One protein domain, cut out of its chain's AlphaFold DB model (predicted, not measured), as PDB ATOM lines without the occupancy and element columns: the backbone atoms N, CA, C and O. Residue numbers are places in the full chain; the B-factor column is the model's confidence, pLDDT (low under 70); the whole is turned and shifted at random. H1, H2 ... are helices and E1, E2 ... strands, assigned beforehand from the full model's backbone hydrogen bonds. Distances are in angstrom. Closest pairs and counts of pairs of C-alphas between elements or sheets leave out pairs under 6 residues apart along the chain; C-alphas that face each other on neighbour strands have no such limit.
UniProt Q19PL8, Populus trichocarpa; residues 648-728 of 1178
ATOM      1  N   ARG A 648     -27.791  85.076  16.606       92.25
ATOM      2  CA  ARG A 648     -27.552  84.997  18.060       92.25
ATOM      3  C   ARG A 648     -28.416  83.964  18.792       92.25
ATOM      4  O   ARG A 648     -28.304  83.875  20.016       92.25
ATOM      5  N   ARG A 649     -29.261  83.212  18.087       94.81
ATOM      6  CA  ARG A 649     -30.076  82.132  18.669       94.81
ATOM      7  C   ARG A 649     -29.271  80.834  18.745       94.81
ATOM      8  O   ARG A 649     -28.381  80.585  17.933       94.81
ATOM      9  N   SER A 650     -29.605  79.979  19.703       95.69
ATOM     10  CA  SER A 650     -28.966  78.680  19.917       95.69
ATOM     11  C   SER A 650     -29.349  77.645  18.856       95.69
ATOM     12  O   SER A 650     -28.542  76.776  18.517       95.69
ATOM     13  N   ARG A 651     -30.570  77.724  18.313       96.69
ATOM     14  CA  ARG A 651     -31.134  76.750  17.365       96.69
ATOM     15  C   ARG A 651     -31.797  77.457  16.191       96.69
ATOM     16  O   ARG A 651     -32.520  78.428  16.389       96.69
ATOM     17  N   LEU A 652     -31.585  76.937  14.984       95.12
ATOM     18  CA  LEU A 652     -32.170  77.466  13.752       95.12
ATOM     19  C   LEU A 652     -32.807  76.346  12.926       95.12
ATOM     20  O   LEU A 652     -32.175  75.316  12.694       95.12
ATOM     21  N   TRP A 653     -34.049  76.553  12.481       92.62
ATOM     22  CA  TRP A 653     -34.802  75.560  11.696       92.62
ATOM     23  C   TRP A 653     -35.546  76.112  10.474       92.62
ATOM     24  O   TRP A 653     -36.092  75.333   9.697       92.62
ATOM     25  N   THR A 654     -35.635  77.434  10.304       89.62
ATOM     26  CA  THR A 654     -36.309  78.035   9.140       89.62
ATOM     27  C   THR A 654     -35.285  78.432   8.084       89.62
ATOM     28  O   THR A 654     -34.160  78.820   8.406       89.62
ATOM     29  N   TYR A 655     -35.673  78.338   6.813       89.00
ATOM     30  CA  TYR A 655     -34.812  78.720   5.694       89.00
ATOM     31  C   TYR A 655     -34.387  80.188   5.796       89.00
ATOM     32  O   TYR A 655     -33.210  80.503   5.628       89.00
ATOM     33  N   GLU A 656     -35.331  81.072   6.114       88.38
ATOM     34  CA  GLU A 656     -35.119  82.512   6.219       88.38
ATOM     35  C   GLU A 656     -34.134  82.849   7.348       88.38
ATOM     36  O   GLU A 656     -33.156  83.563   7.114       88.38
ATOM     37  N   ASP A 657     -34.327  82.277   8.544       90.31
ATOM     38  CA  ASP A 657     -33.445  82.518   9.692       90.31
ATOM     39  C   ASP A 657     -32.022  82.001   9.432       90.31
ATOM     40  O   ASP A 657     -31.046  82.676   9.768       90.31
ATOM     41  N   VAL A 658     -31.883  80.819   8.817       91.00
ATOM     42  CA  VAL A 658     -30.565  80.246   8.498       91.00
ATOM     43  C   VAL A 658     -29.859  81.054   7.413       91.00
ATOM     44  O   VAL A 658     -28.665  81.318   7.542       91.00
ATOM     45  N   CYS A 659     -30.574  81.507   6.378       88.06
ATOM     46  CA  CYS A 659     -29.998  82.384   5.360       88.06
ATOM     47  C   CYS A 659     -29.477  83.684   5.980       88.06
ATOM     48  O   CYS A 659     -28.337  84.065   5.722       88.06
ATOM     49  N   LEU A 660     -30.265  84.333   6.840       88.00
ATOM     50  CA  LEU A 660     -29.834  85.545   7.542       88.00
ATOM     51  C   LEU A 660     -28.609  85.279   8.430       88.00
ATOM     52  O   LEU A 660     -27.636  86.031   8.371       88.00
ATOM     53  N   ALA A 661     -28.615  84.182   9.191       88.62
ATOM     54  CA  ALA A 661     -27.507  83.804  10.064       88.62
ATOM     55  C   ALA A 661     -26.215  83.457   9.302       88.62
ATOM     56  O   ALA A 661     -25.120  83.711   9.807       88.62
ATOM     57  N   LEU A 662     -26.312  82.882   8.099       87.56
ATOM     58  CA  LEU A 662     -25.151  82.551   7.265       87.56
ATOM     59  C   LEU A 662     -24.625  83.754   6.474       87.56
ATOM     60  O   LEU A 662     -23.430  83.806   6.191       87.56
ATOM     61  N   MET A 663     -25.479  84.725   6.141       84.56
ATOM     62  CA  MET A 663     -25.089  85.920   5.384       84.56
ATOM     63  C   MET A 663     -24.505  87.028   6.264       84.56
ATOM     64  O   MET A 663     -23.518  87.657   5.873       84.56
ATOM     65  N   ASP A 664     -25.068  87.257   7.454       75.00
ATOM     66  CA  ASP A 664     -24.518  88.226   8.405       75.00
ATOM     67  C   ASP A 664     -23.209  87.717   9.029       75.00
ATOM     68  O   ASP A 664     -22.936  86.524   9.036       75.00
ATOM     69  N   ASN A 665     -22.355  88.602   9.551       69.56
ATOM     70  CA  ASN A 665     -21.066  88.265  10.148       69.56
ATOM     71  C   ASN A 665     -21.052  88.128  11.678       69.56
ATOM     72  O   ASN A 665     -20.011  87.698  12.193       69.56
ATOM     73  N   THR A 666     -22.152  88.418  12.379       72.38
ATOM     74  CA  THR A 666     -22.195  88.554  13.846       72.38
ATOM     75  C   THR A 666     -22.981  87.437  14.558       72.38
ATOM     76  O   THR A 666     -23.790  86.746  13.947       72.38
ATOM     77  N   GLY A 667     -22.698  87.196  15.846       73.50
ATOM     78  CA  GLY A 667     -23.508  86.355  16.750       73.50
ATOM     79  C   GLY A 667     -23.366  84.829  16.647       73.50
ATOM     80  O   GLY A 667     -23.843  84.114  17.531       73.50
ATOM     81  N   LYS A 668     -22.697  84.324  15.603       85.06
ATOM     82  CA  LYS A 668     -22.663  82.895  15.235       85.06
ATOM     83  C   LYS A 668     -22.081  81.959  16.292       85.06
ATOM     84  O   LYS A 668     -22.331  80.758  16.252       85.06
ATOM     85  N   GLU A 669     -21.315  82.486  17.239       88.81
ATOM     86  CA  GLU A 669     -20.727  81.732  18.345       88.81
ATOM     87  C   GLU A 669     -21.765  81.139  19.310       88.81
ATOM     88  O   GLU A 669     -21.423  80.269  20.115       88.81
ATOM     89  N   LYS A 670     -23.020  81.609  19.255       92.50
ATOM     90  CA  LYS A 670     -24.133  81.063  20.040       92.50
ATOM     91  C   LYS A 670     -24.832  79.875  19.381       92.50
ATOM     92  O   LYS A 670     -25.459  79.108  20.105       92.50
ATOM     93  N   ILE A 671     -24.714  79.706  18.065       95.31
ATOM     94  CA  ILE A 671     -25.442  78.670  17.326       95.31
ATOM     95  C   ILE A 671     -24.899  77.287  17.705       95.31
ATOM     96  O   ILE A 671     -23.721  76.980  17.515       95.31
ATOM     97  N   GLU A 672     -25.784  76.442  18.224       95.69
ATOM     98  CA  GLU A 672     -25.501  75.062  18.609       95.69
ATOM     99  C   GLU A 672     -26.075  74.049  17.618       95.69
ATOM    100  O   GLU A 672     -25.509  72.966  17.454       95.69
ATOM    101  N   ALA A 673     -27.186  74.366  16.951       96.50
ATOM    102  CA  ALA A 673     -27.832  73.433  16.037       96.50
ATOM    103  C   ALA A 673     -28.552  74.120  14.871       96.50
ATOM    104  O   ALA A 673     -29.239  75.127  15.053       96.50
ATOM    105  N   ILE A 674     -28.421  73.534  13.679       95.56
ATOM    106  CA  ILE A 674     -29.087  73.982  12.449       95.56
ATOM    107  C   ILE A 674     -29.723  72.771  11.777       95.56
ATOM    108  O   ILE A 674     -28.995  71.851  11.411       95.56
ATOM    109  N   PHE A 675     -31.045  72.770  11.593       93.81
ATOM    110  CA  PHE A 675     -31.742  71.764  10.782       93.81
ATOM    111  C   PHE A 675     -32.561  72.439   9.690       93.81
ATOM    112  O   PHE A 675     -33.514  73.151   9.982       93.81
ATOM    113  N   LEU A 676     -32.241  72.163   8.434       90.38
ATOM    114  CA  LEU A 676     -33.034  72.577   7.289       90.38
ATOM    115  C   LEU A 676     -33.573  71.348   6.574       90.38
ATOM    116  O   LEU A 676     -32.805  70.530   6.076       90.38
ATOM    117  N   ASP A 677     -34.897  71.256   6.524       81.62
ATOM    118  CA  ASP A 677     -35.625  70.222   5.800       81.62
ATOM    119  C   ASP A 677     -36.641  70.906   4.885       81.62
ATOM    120  O   ASP A 677     -37.614  71.510   5.347       81.62
ATOM    121  N   MET A 678     -36.348  70.912   3.587       80.06
ATOM    122  CA  MET A 678     -37.102  71.681   2.604       80.06
ATOM    123  C   MET A 678     -37.898  70.737   1.704       80.06
ATOM    124  O   MET A 678     -37.316  69.808   1.151       80.06
ATOM    125  N   PRO A 679     -39.203  70.976   1.471       71.19
ATOM    126  CA  PRO A 679     -40.047  70.083   0.668       71.19
ATOM    127  C   PRO A 679     -39.684  70.067  -0.829       71.19
ATOM    128  O   PRO A 679     -40.261  69.306  -1.600       71.19
ATOM    129  N   GLY A 680     -38.739  70.906  -1.256       75.25
ATOM    130  CA  GLY A 680     -38.212  70.942  -2.613       75.25
ATOM    131  C   GLY A 680     -36.821  71.564  -2.657       75.25
ATOM    132  O   GLY A 680     -36.394  72.226  -1.708       75.25
ATOM    133  N   ILE A 681     -36.130  71.355  -3.779       73.69
ATOM    134  CA  ILE A 681     -34.783  71.882  -4.000       73.69
ATOM    135  C   ILE A 681     -34.844  73.412  -4.083       73.69
ATOM    136  O   ILE A 681     -35.532  73.948  -4.952       73.69
ATOM    137  N   LYS A 682     -34.107  74.115  -3.214       78.38
ATOM    138  CA  LYS A 682     -33.842  75.556  -3.381       78.38
ATOM    139  C   LYS A 682     -32.358  75.826  -3.557       78.38
ATOM    140  O   LYS A 682     -31.520  75.206  -2.905       78.38
ATOM    141  N   GLU A 683     -32.063  76.805  -4.397       80.50
ATOM    142  CA  GLU A 683     -30.730  77.379  -4.517       80.50
ATOM    143  C   GLU A 683     -30.502  78.406  -3.408       80.50
ATOM    144  O   GLU A 683     -31.378  79.222  -3.096       80.50
ATOM    145  N   ALA A 684     -29.316  78.373  -2.809       79.94
ATOM    146  CA  ALA A 684     -28.914  79.338  -1.803       79.94
ATOM    147  C   ALA A 684     -27.489  79.835  -2.054       79.94
ATOM    148  O   ALA A 684     -26.571  79.058  -2.314       79.94
ATOM    149  N   GLN A 685     -27.296  81.150  -1.946       81.31
ATOM    150  CA  GLN A 685     -25.981  81.786  -1.999       81.31
ATOM    151  C   GLN A 685     -25.513  82.058  -0.573       81.31
ATOM    152  O   GLN A 685     -25.731  83.142  -0.044       81.31
ATOM    153  N   TRP A 686     -24.931  81.053   0.077       85.81
ATOM    154  CA  TRP A 686     -24.456  81.181   1.455       85.81
ATOM    155  C   TRP A 686     -22.971  81.522   1.521       85.81
ATOM    156  O   TRP A 686     -22.154  80.992   0.772       85.81
ATOM    157  N   ASN A 687     -22.607  82.362   2.490       85.75
ATOM    158  CA  ASN A 687     -21.212  82.606   2.825       85.75
ATOM    159  C   ASN A 687     -20.655  81.434   3.649       85.75
ATOM    160  O   ASN A 687     -20.796  81.395   4.871       85.75
ATOM    161  N   MET A 688     -19.977  80.493   2.990       86.38
ATOM    162  CA  MET A 688     -19.443  79.278   3.623       86.38
ATOM    163  C   MET A 688     -18.426  79.533   4.738       86.38
ATOM    164  O   MET A 688     -18.297  78.725   5.659       86.38
ATOM    165  N   LYS A 689     -17.777  80.703   4.746       86.31
ATOM    166  CA  LYS A 689     -16.877  81.110   5.836       86.31
ATOM    167  C   LYS A 689     -17.616  81.331   7.153       86.31
ATOM    168  O   LYS A 689     -16.982  81.362   8.206       86.31
ATOM    169  N   ALA A 690     -18.941  81.469   7.131       88.25
ATOM    170  CA  ALA A 690     -19.754  81.585   8.333       88.25
ATOM    171  C   ALA A 690     -19.614  80.378   9.272       88.25
ATOM    172  O   ALA A 690     -19.591  80.584  10.487       88.25
ATOM    173  N   PHE A 691     -19.463  79.161   8.736       89.50
ATOM    174  CA  PHE A 691     -19.353  77.939   9.540       89.50
ATOM    175  C   PHE A 691     -18.110  77.931  10.444       89.50
ATOM    176  O   PHE A 691     -18.203  77.478  11.583       89.50
ATOM    177  N   SER A 692     -17.004  78.559  10.019       88.62
ATOM    178  CA  SER A 692     -15.782  78.711  10.838       88.62
ATOM    179  C   SER A 692     -16.004  79.491  12.144       88.62
ATOM    180  O   SER A 692     -15.273  79.329  13.120       88.62
ATOM    181  N   LYS A 693     -17.040  80.340  12.201       89.94
ATOM    182  CA  LYS A 693     -17.376  81.139  13.393       89.94
ATOM    183  C   LYS A 693     -18.329  80.410  14.350       89.94
ATOM    184  O   LYS A 693     -18.505  80.853  15.484       89.94
ATOM    185  N   MET A 694     -18.932  79.295  13.934       92.44
ATOM    186  CA  MET A 694     -19.926  78.544  14.713       92.44
ATOM    187  C   MET A 694     -19.272  77.535  15.667       92.44
ATOM    188  O   MET A 694     -19.522  76.334  15.612       92.44
ATOM    189  N   SER A 695     -18.427  78.019  16.577       90.56
ATOM    190  CA  SER A 695     -17.599  77.182  17.470       90.56
ATOM    191  C   SER A 695     -18.370  76.286  18.461       90.56
ATOM    192  O   SER A 695     -17.776  75.419  19.110       90.56
ATOM    193  N   LYS A 696     -19.686  76.491  18.613       93.88
ATOM    194  CA  LYS A 696     -20.574  75.677  19.458       93.88
ATOM    195  C   LYS A 696     -21.461  74.707  18.678       93.88
ATOM    196  O   LYS A 696     -22.168  73.927  19.312       93.88
ATOM    197  N   LEU A 697     -21.397  74.711  17.343       95.19
ATOM    198  CA  LEU A 697     -22.253  73.874  16.509       95.19
ATOM    199  C   LEU A 697     -21.991  72.394  16.802       95.19
ATOM    200  O   LEU A 697     -20.860  71.915  16.670       95.19
ATOM    201  N   ARG A 698     -23.048  71.694  17.216       95.31
ATOM    202  CA  ARG A 698     -23.049  70.279  17.600       95.31
ATOM    203  C   ARG A 698     -23.975  69.419  16.745       95.31
ATOM    204  O   ARG A 698     -23.681  68.239  16.569       95.31
ATOM    205  N   LEU A 699     -25.045  69.983  16.185       95.88
ATOM    206  CA  LEU A 699     -25.959  69.268  15.290       95.88
ATOM    207  C   LEU A 699     -26.139  70.053  13.985       95.88
ATOM    208  O   LEU A 699     -26.502  71.228  14.019       95.88
ATOM    209  N   LEU A 700     -25.916  69.407  12.843       95.50
ATOM    210  CA  LEU A 700     -26.121  70.011  11.527       95.50
ATOM    211  C   LEU A 700     -26.925  69.061  10.637       95.50
ATOM    212  O   LEU A 700     -26.490  67.935  10.422       95.50
ATOM    213  N   LYS A 701     -28.070  69.523  10.133       93.88
ATOM    214  CA  LYS A 701     -28.880  68.870   9.101       93.88
ATOM    215  C   LYS A 701     -29.164  69.869   7.978       93.88
ATOM    216  O   LYS A 701     -29.720  70.933   8.247       93.88
ATOM    217  N   ILE A 702     -28.799  69.544   6.743       91.12
ATOM    218  CA  ILE A 702     -29.104  70.340   5.549       91.12
ATOM    219  C   ILE A 702     -29.585  69.399   4.443       91.12
ATOM    220  O   ILE A 702     -28.780  68.716   3.806       91.12
ATOM    221  N   ASP A 703     -30.890  69.424   4.181       85.38
ATOM    222  CA  ASP A 703     -31.533  68.608   3.153       85.38
ATOM    223  C   ASP A 703     -32.138  69.491   2.058       85.38
ATOM    224  O   ASP A 703     -32.630  70.594   2.311       85.38
ATOM    225  N   ASN A 704     -32.126  68.985   0.821       79.56
ATOM    226  CA  ASN A 704     -32.744  69.616  -0.349       79.56
ATOM    227  C   ASN A 704     -32.261  71.053  -0.643       79.56
ATOM    228  O   ASN A 704     -32.990  71.841  -1.242       79.56
ATOM    229  N   MET A 705     -31.024  71.403  -0.277       82.19
ATOM    230  CA  MET A 705     -30.405  72.696  -0.601       82.19
ATOM    231  C   MET A 705     -29.301  72.535  -1.643       82.19
ATOM    232  O   MET A 705     -28.365  71.762  -1.453       82.19
ATOM    233  N   GLN A 706     -29.382  73.307  -2.727       79.12
ATOM    234  CA  GLN A 706     -28.295  73.444  -3.690       79.12
ATOM    235  C   GLN A 706     -27.439  74.647  -3.330       79.12
ATOM    236  O   GLN A 706     -27.909  75.786  -3.319       79.12
ATOM    237  N   VAL A 707     -26.168  74.374  -3.051       81.94
ATOM    238  CA  VAL A 707     -25.186  75.402  -2.726       81.94
ATOM    239  C   VAL A 707     -23.986  75.279  -3.654       81.94
ATOM    240  O   VAL A 707     -23.607  74.177  -4.046       81.94
ATOM    241  N   SER A 708     -23.409  76.419  -4.035       77.94
ATOM    242  CA  SER A 708     -22.335  76.493  -5.032       77.94
ATOM    243  C   SER A 708     -20.996  75.959  -4.529       77.94
ATOM    244  O   SER A 708     -20.215  75.420  -5.310       77.94
ATOM    245  N   GLU A 709     -20.720  76.119  -3.236       82.81
ATOM    246  CA  GLU A 709     -19.447  75.764  -2.609       82.81
ATOM    247  C   GLU A 709     -19.684  75.031  -1.291       82.81
ATOM    248  O   GLU A 709     -20.736  75.165  -0.671       82.81
ATOM    249  N   GLY A 710     -18.713  74.215  -0.886       82.31
ATOM    250  CA  GLY A 710     -18.743  73.493   0.383       82.31
ATOM    251  C   GLY A 710     -18.185  74.319   1.547       82.31
ATOM    252  O   GLY A 710     -17.517  75.328   1.309       82.31
ATOM    253  N   PRO A 711     -18.407  73.903   2.806       86.50
ATOM    254  CA  PRO A 711     -17.811  74.571   3.960       86.50
ATOM    255  C   PRO A 711     -16.280  74.423   3.960       86.50
ATOM    256  O   PRO A 711     -15.761  73.316   3.811       86.50
ATOM    257  N   GLU A 712     -15.563  75.533   4.168       83.38
ATOM    258  CA  GLU A 712     -14.098  75.530   4.350       83.38
ATOM    259  C   GLU A 712     -13.701  74.923   5.708       83.38
ATOM    260  O   GLU A 712     -12.684  74.239   5.808       83.38
ATOM    261  N   ASP A 713     -14.517  75.156   6.739       88.25
ATOM    262  CA  ASP A 713     -14.285  74.713   8.114       88.25
ATOM    263  C   ASP A 713     -15.610  74.345   8.800       88.25
ATOM    264  O   ASP A 713     -16.669  74.888   8.468       88.25
ATOM    265  N   LEU A 714     -15.551  73.416   9.752       91.25
ATOM    266  CA  LEU A 714     -16.688  72.918  10.523       91.25
ATOM    267  C   LEU A 714     -16.300  72.754  11.995       91.25
ATOM    268  O   LEU A 714     -15.172  72.423  12.342       91.25
ATOM    269  N   SER A 715     -17.276  72.939  12.882       92.12
ATOM    270  CA  SER A 715     -17.066  72.829  14.326       92.12
ATOM    271  C   SER A 715     -16.621  71.426  14.758       92.12
ATOM    272  O   SER A 715     -17.305  70.433  14.517       92.12
ATOM    273  N   ASN A 716     -15.549  71.362  15.550       91.44
ATOM    274  CA  ASN A 716     -15.089  70.133  16.211       91.44
ATOM    275  C   ASN A 716     -16.033  69.645  17.333       91.44
ATOM    276  O   ASN A 716     -15.809  68.593  17.933       91.44
ATOM    277  N   LYS A 717     -17.095  70.400  17.654       93.00
ATOM    278  CA  LYS A 717     -18.141  69.982  18.602       93.00
ATOM    279  C   LYS A 717     -19.287  69.203  17.950       93.00
ATOM    280  O   LYS A 717     -20.226  68.829  18.650       93.00
ATOM    281  N   LEU A 718     -19.219  68.920  16.648       94.69
ATOM    282  CA  LEU A 718     -20.239  68.134  15.955       94.69
ATOM    283  C   LEU A 718     -20.408  66.733  16.570       94.69
ATOM    284  O   LEU A 718     -19.444  66.060  16.932       94.69
ATOM    285  N   ARG A 719     -21.670  66.322  16.719       94.88
ATOM    286  CA  ARG A 719     -22.140  64.992  17.154       94.88
ATOM    287  C   ARG A 719     -23.033  64.347  16.099       94.88
ATOM    288  O   ARG A 719     -23.076  63.125  15.991       94.88
ATOM    289  N   PHE A 720     -23.696  65.173  15.298       94.88
ATOM    290  CA  PHE A 720     -24.567  64.768  14.208       94.88
ATOM    291  C   PHE A 720     -24.300  65.645  12.986       94.88
ATOM    292  O   PHE A 720     -24.343  66.874  13.102       94.88
ATOM    293  N   LEU A 721     -24.040  65.018  11.840       95.25
ATOM    294  CA  LEU A 721     -23.879  65.702  10.561       95.25
ATOM    295  C   LEU A 721     -24.702  64.997   9.484       95.25
ATOM    296  O   LEU A 721     -24.389  63.877   9.094       95.25
ATOM    297  N   GLU A 722     -25.722  65.680   8.984       94.31
ATOM    298  CA  GLU A 722     -26.498  65.306   7.811       94.31
ATOM    299  C   GLU A 722     -26.441  66.446   6.789       94.31
ATOM    300  O   GLU A 722     -26.798  67.583   7.087       94.31
ATOM    301  N   TRP A 723     -25.925  66.179   5.594       92.38
ATOM    302  CA  TRP A 723     -25.836  67.171   4.526       92.38
ATOM    303  C   TRP A 723     -25.998  66.494   3.169       92.38
ATOM    304  O   TRP A 723     -25.034  65.999   2.579       92.38
ATOM    305  N   HIS A 724     -27.229  66.474   2.666       88.69
ATOM    306  CA  HIS A 724     -27.529  65.898   1.357       88.69
ATOM    307  C   HIS A 724     -27.079  66.826   0.235       88.69
ATOM    308  O   HIS A 724     -27.167  68.047   0.346       88.69
ATOM    309  N   SER A 725     -26.603  66.240  -0.864       87.38
ATOM    310  CA  SER A 725     -26.130  66.987  -2.036       87.38
ATOM    311  C   SER A 725     -25.019  67.991  -1.722       87.38
ATOM    312  O   SER A 725     -24.921  69.044  -2.352       87.38
ATOM    313  N   CYS A 726     -24.143  67.656  -0.768       87.62
ATOM    314  CA  CYS A 726     -23.014  68.508  -0.425       87.62
ATOM    315  C   CYS A 726     -22.076  68.667  -1.646       87.62
ATOM    316  O   CYS A 726     -21.655  67.657  -2.231       87.62
ATOM    317  N   PRO A 727     -21.717  69.905  -2.040       87.19
ATOM    318  CA  PRO A 727     -20.845  70.155  -3.193       87.19
ATOM    319  C   PRO A 727     -19.365  69.847  -2.904       87.19
ATOM    320  O   PRO A 727     -18.546  69.824  -3.822       87.19
ATOM    321  N   SER A 728     -19.002  69.605  -1.640       88.38
ATOM    322  CA  SER A 728     -17.629  69.302  -1.235       88.38
ATOM    323  C   SER A 728     -17.101  68.015  -1.863       88.38
ATOM    324  O   SER A 728     -17.779  66.990  -1.899       88.38
TER     325      SER A 728
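Overview. This is residues 648 to 728 of the 1178 residues of a protein of Populus trichocarpa (UniProt Q19PL8). The chain is wound in stacked turns: E1, E3 and E5 make a parallel sheet along one wall, E2 and E4 pair along a second, and H2 and the unnamed stretch 708 to 719 lie across from the larger sheet. H1 caps the E1 end of the stack. The 81 printed residues run H1, E1, E2, H2, E3, E4, E5, mixed in class, with under half of the residues in named elements. The whole is compact, radius of gyration of the C-alphas 11.4 A, and spans 29 by 22 by 20 A.

Arrangement. Start at the sheet, in the order E1, residues 673 to 676, E3, residues 699 to 702, and E5, residues 720 to 723. Between E1 and E3, parallel at 17 degrees, look for N 676 and O 701 at 2.8 A; between E3 and E5, parallel at 13 degrees, for N 702 and O 722 at 2.8 A. Beside E1, residues 651 to 652 pair in parallel with 673 to 674. E3 runs on into E4, residues 705 to 707, at 87 degrees across a break of 2 residues. E4 and E2, residues 682 to 684, are parallel at 36 degrees, with N 706 and O 682 at 2.9 A. H1, residues 655 to 663, only grazes the larger sheet, with residues 655 to 658. H1 touches H2, residues 688 to 693, about perpendicular at 77 degrees, with the C-alphas of Leu 662 and Ala 690 closest at 5.6 A. H2 is apart from E1. Every O i to N i+4 pair is within hydrogen-bond range in H1; in H2 it is 0 of 2, but 3 of 3 for O i to N i+3.

Along the chain. Find C-alpha 655 at (-34.812, 78.720, 5.694); from there H1 runs 12.1 A. E1, E3 and E5 measure 10.2, 10.3 and 10.1 A, and E5 ends at C-alpha 723, (-25.836, 67.171, 4.526). H2 measures 10.2 A.

Size, cuts and confidence. The C-alphas of Gly 680 and Asn 716 are the two farthest apart, 29.8 A. The printed part has no cut, and the link E4 to E5 is long, 12 residues. Residue 665 alone is under 70 in pLDDT.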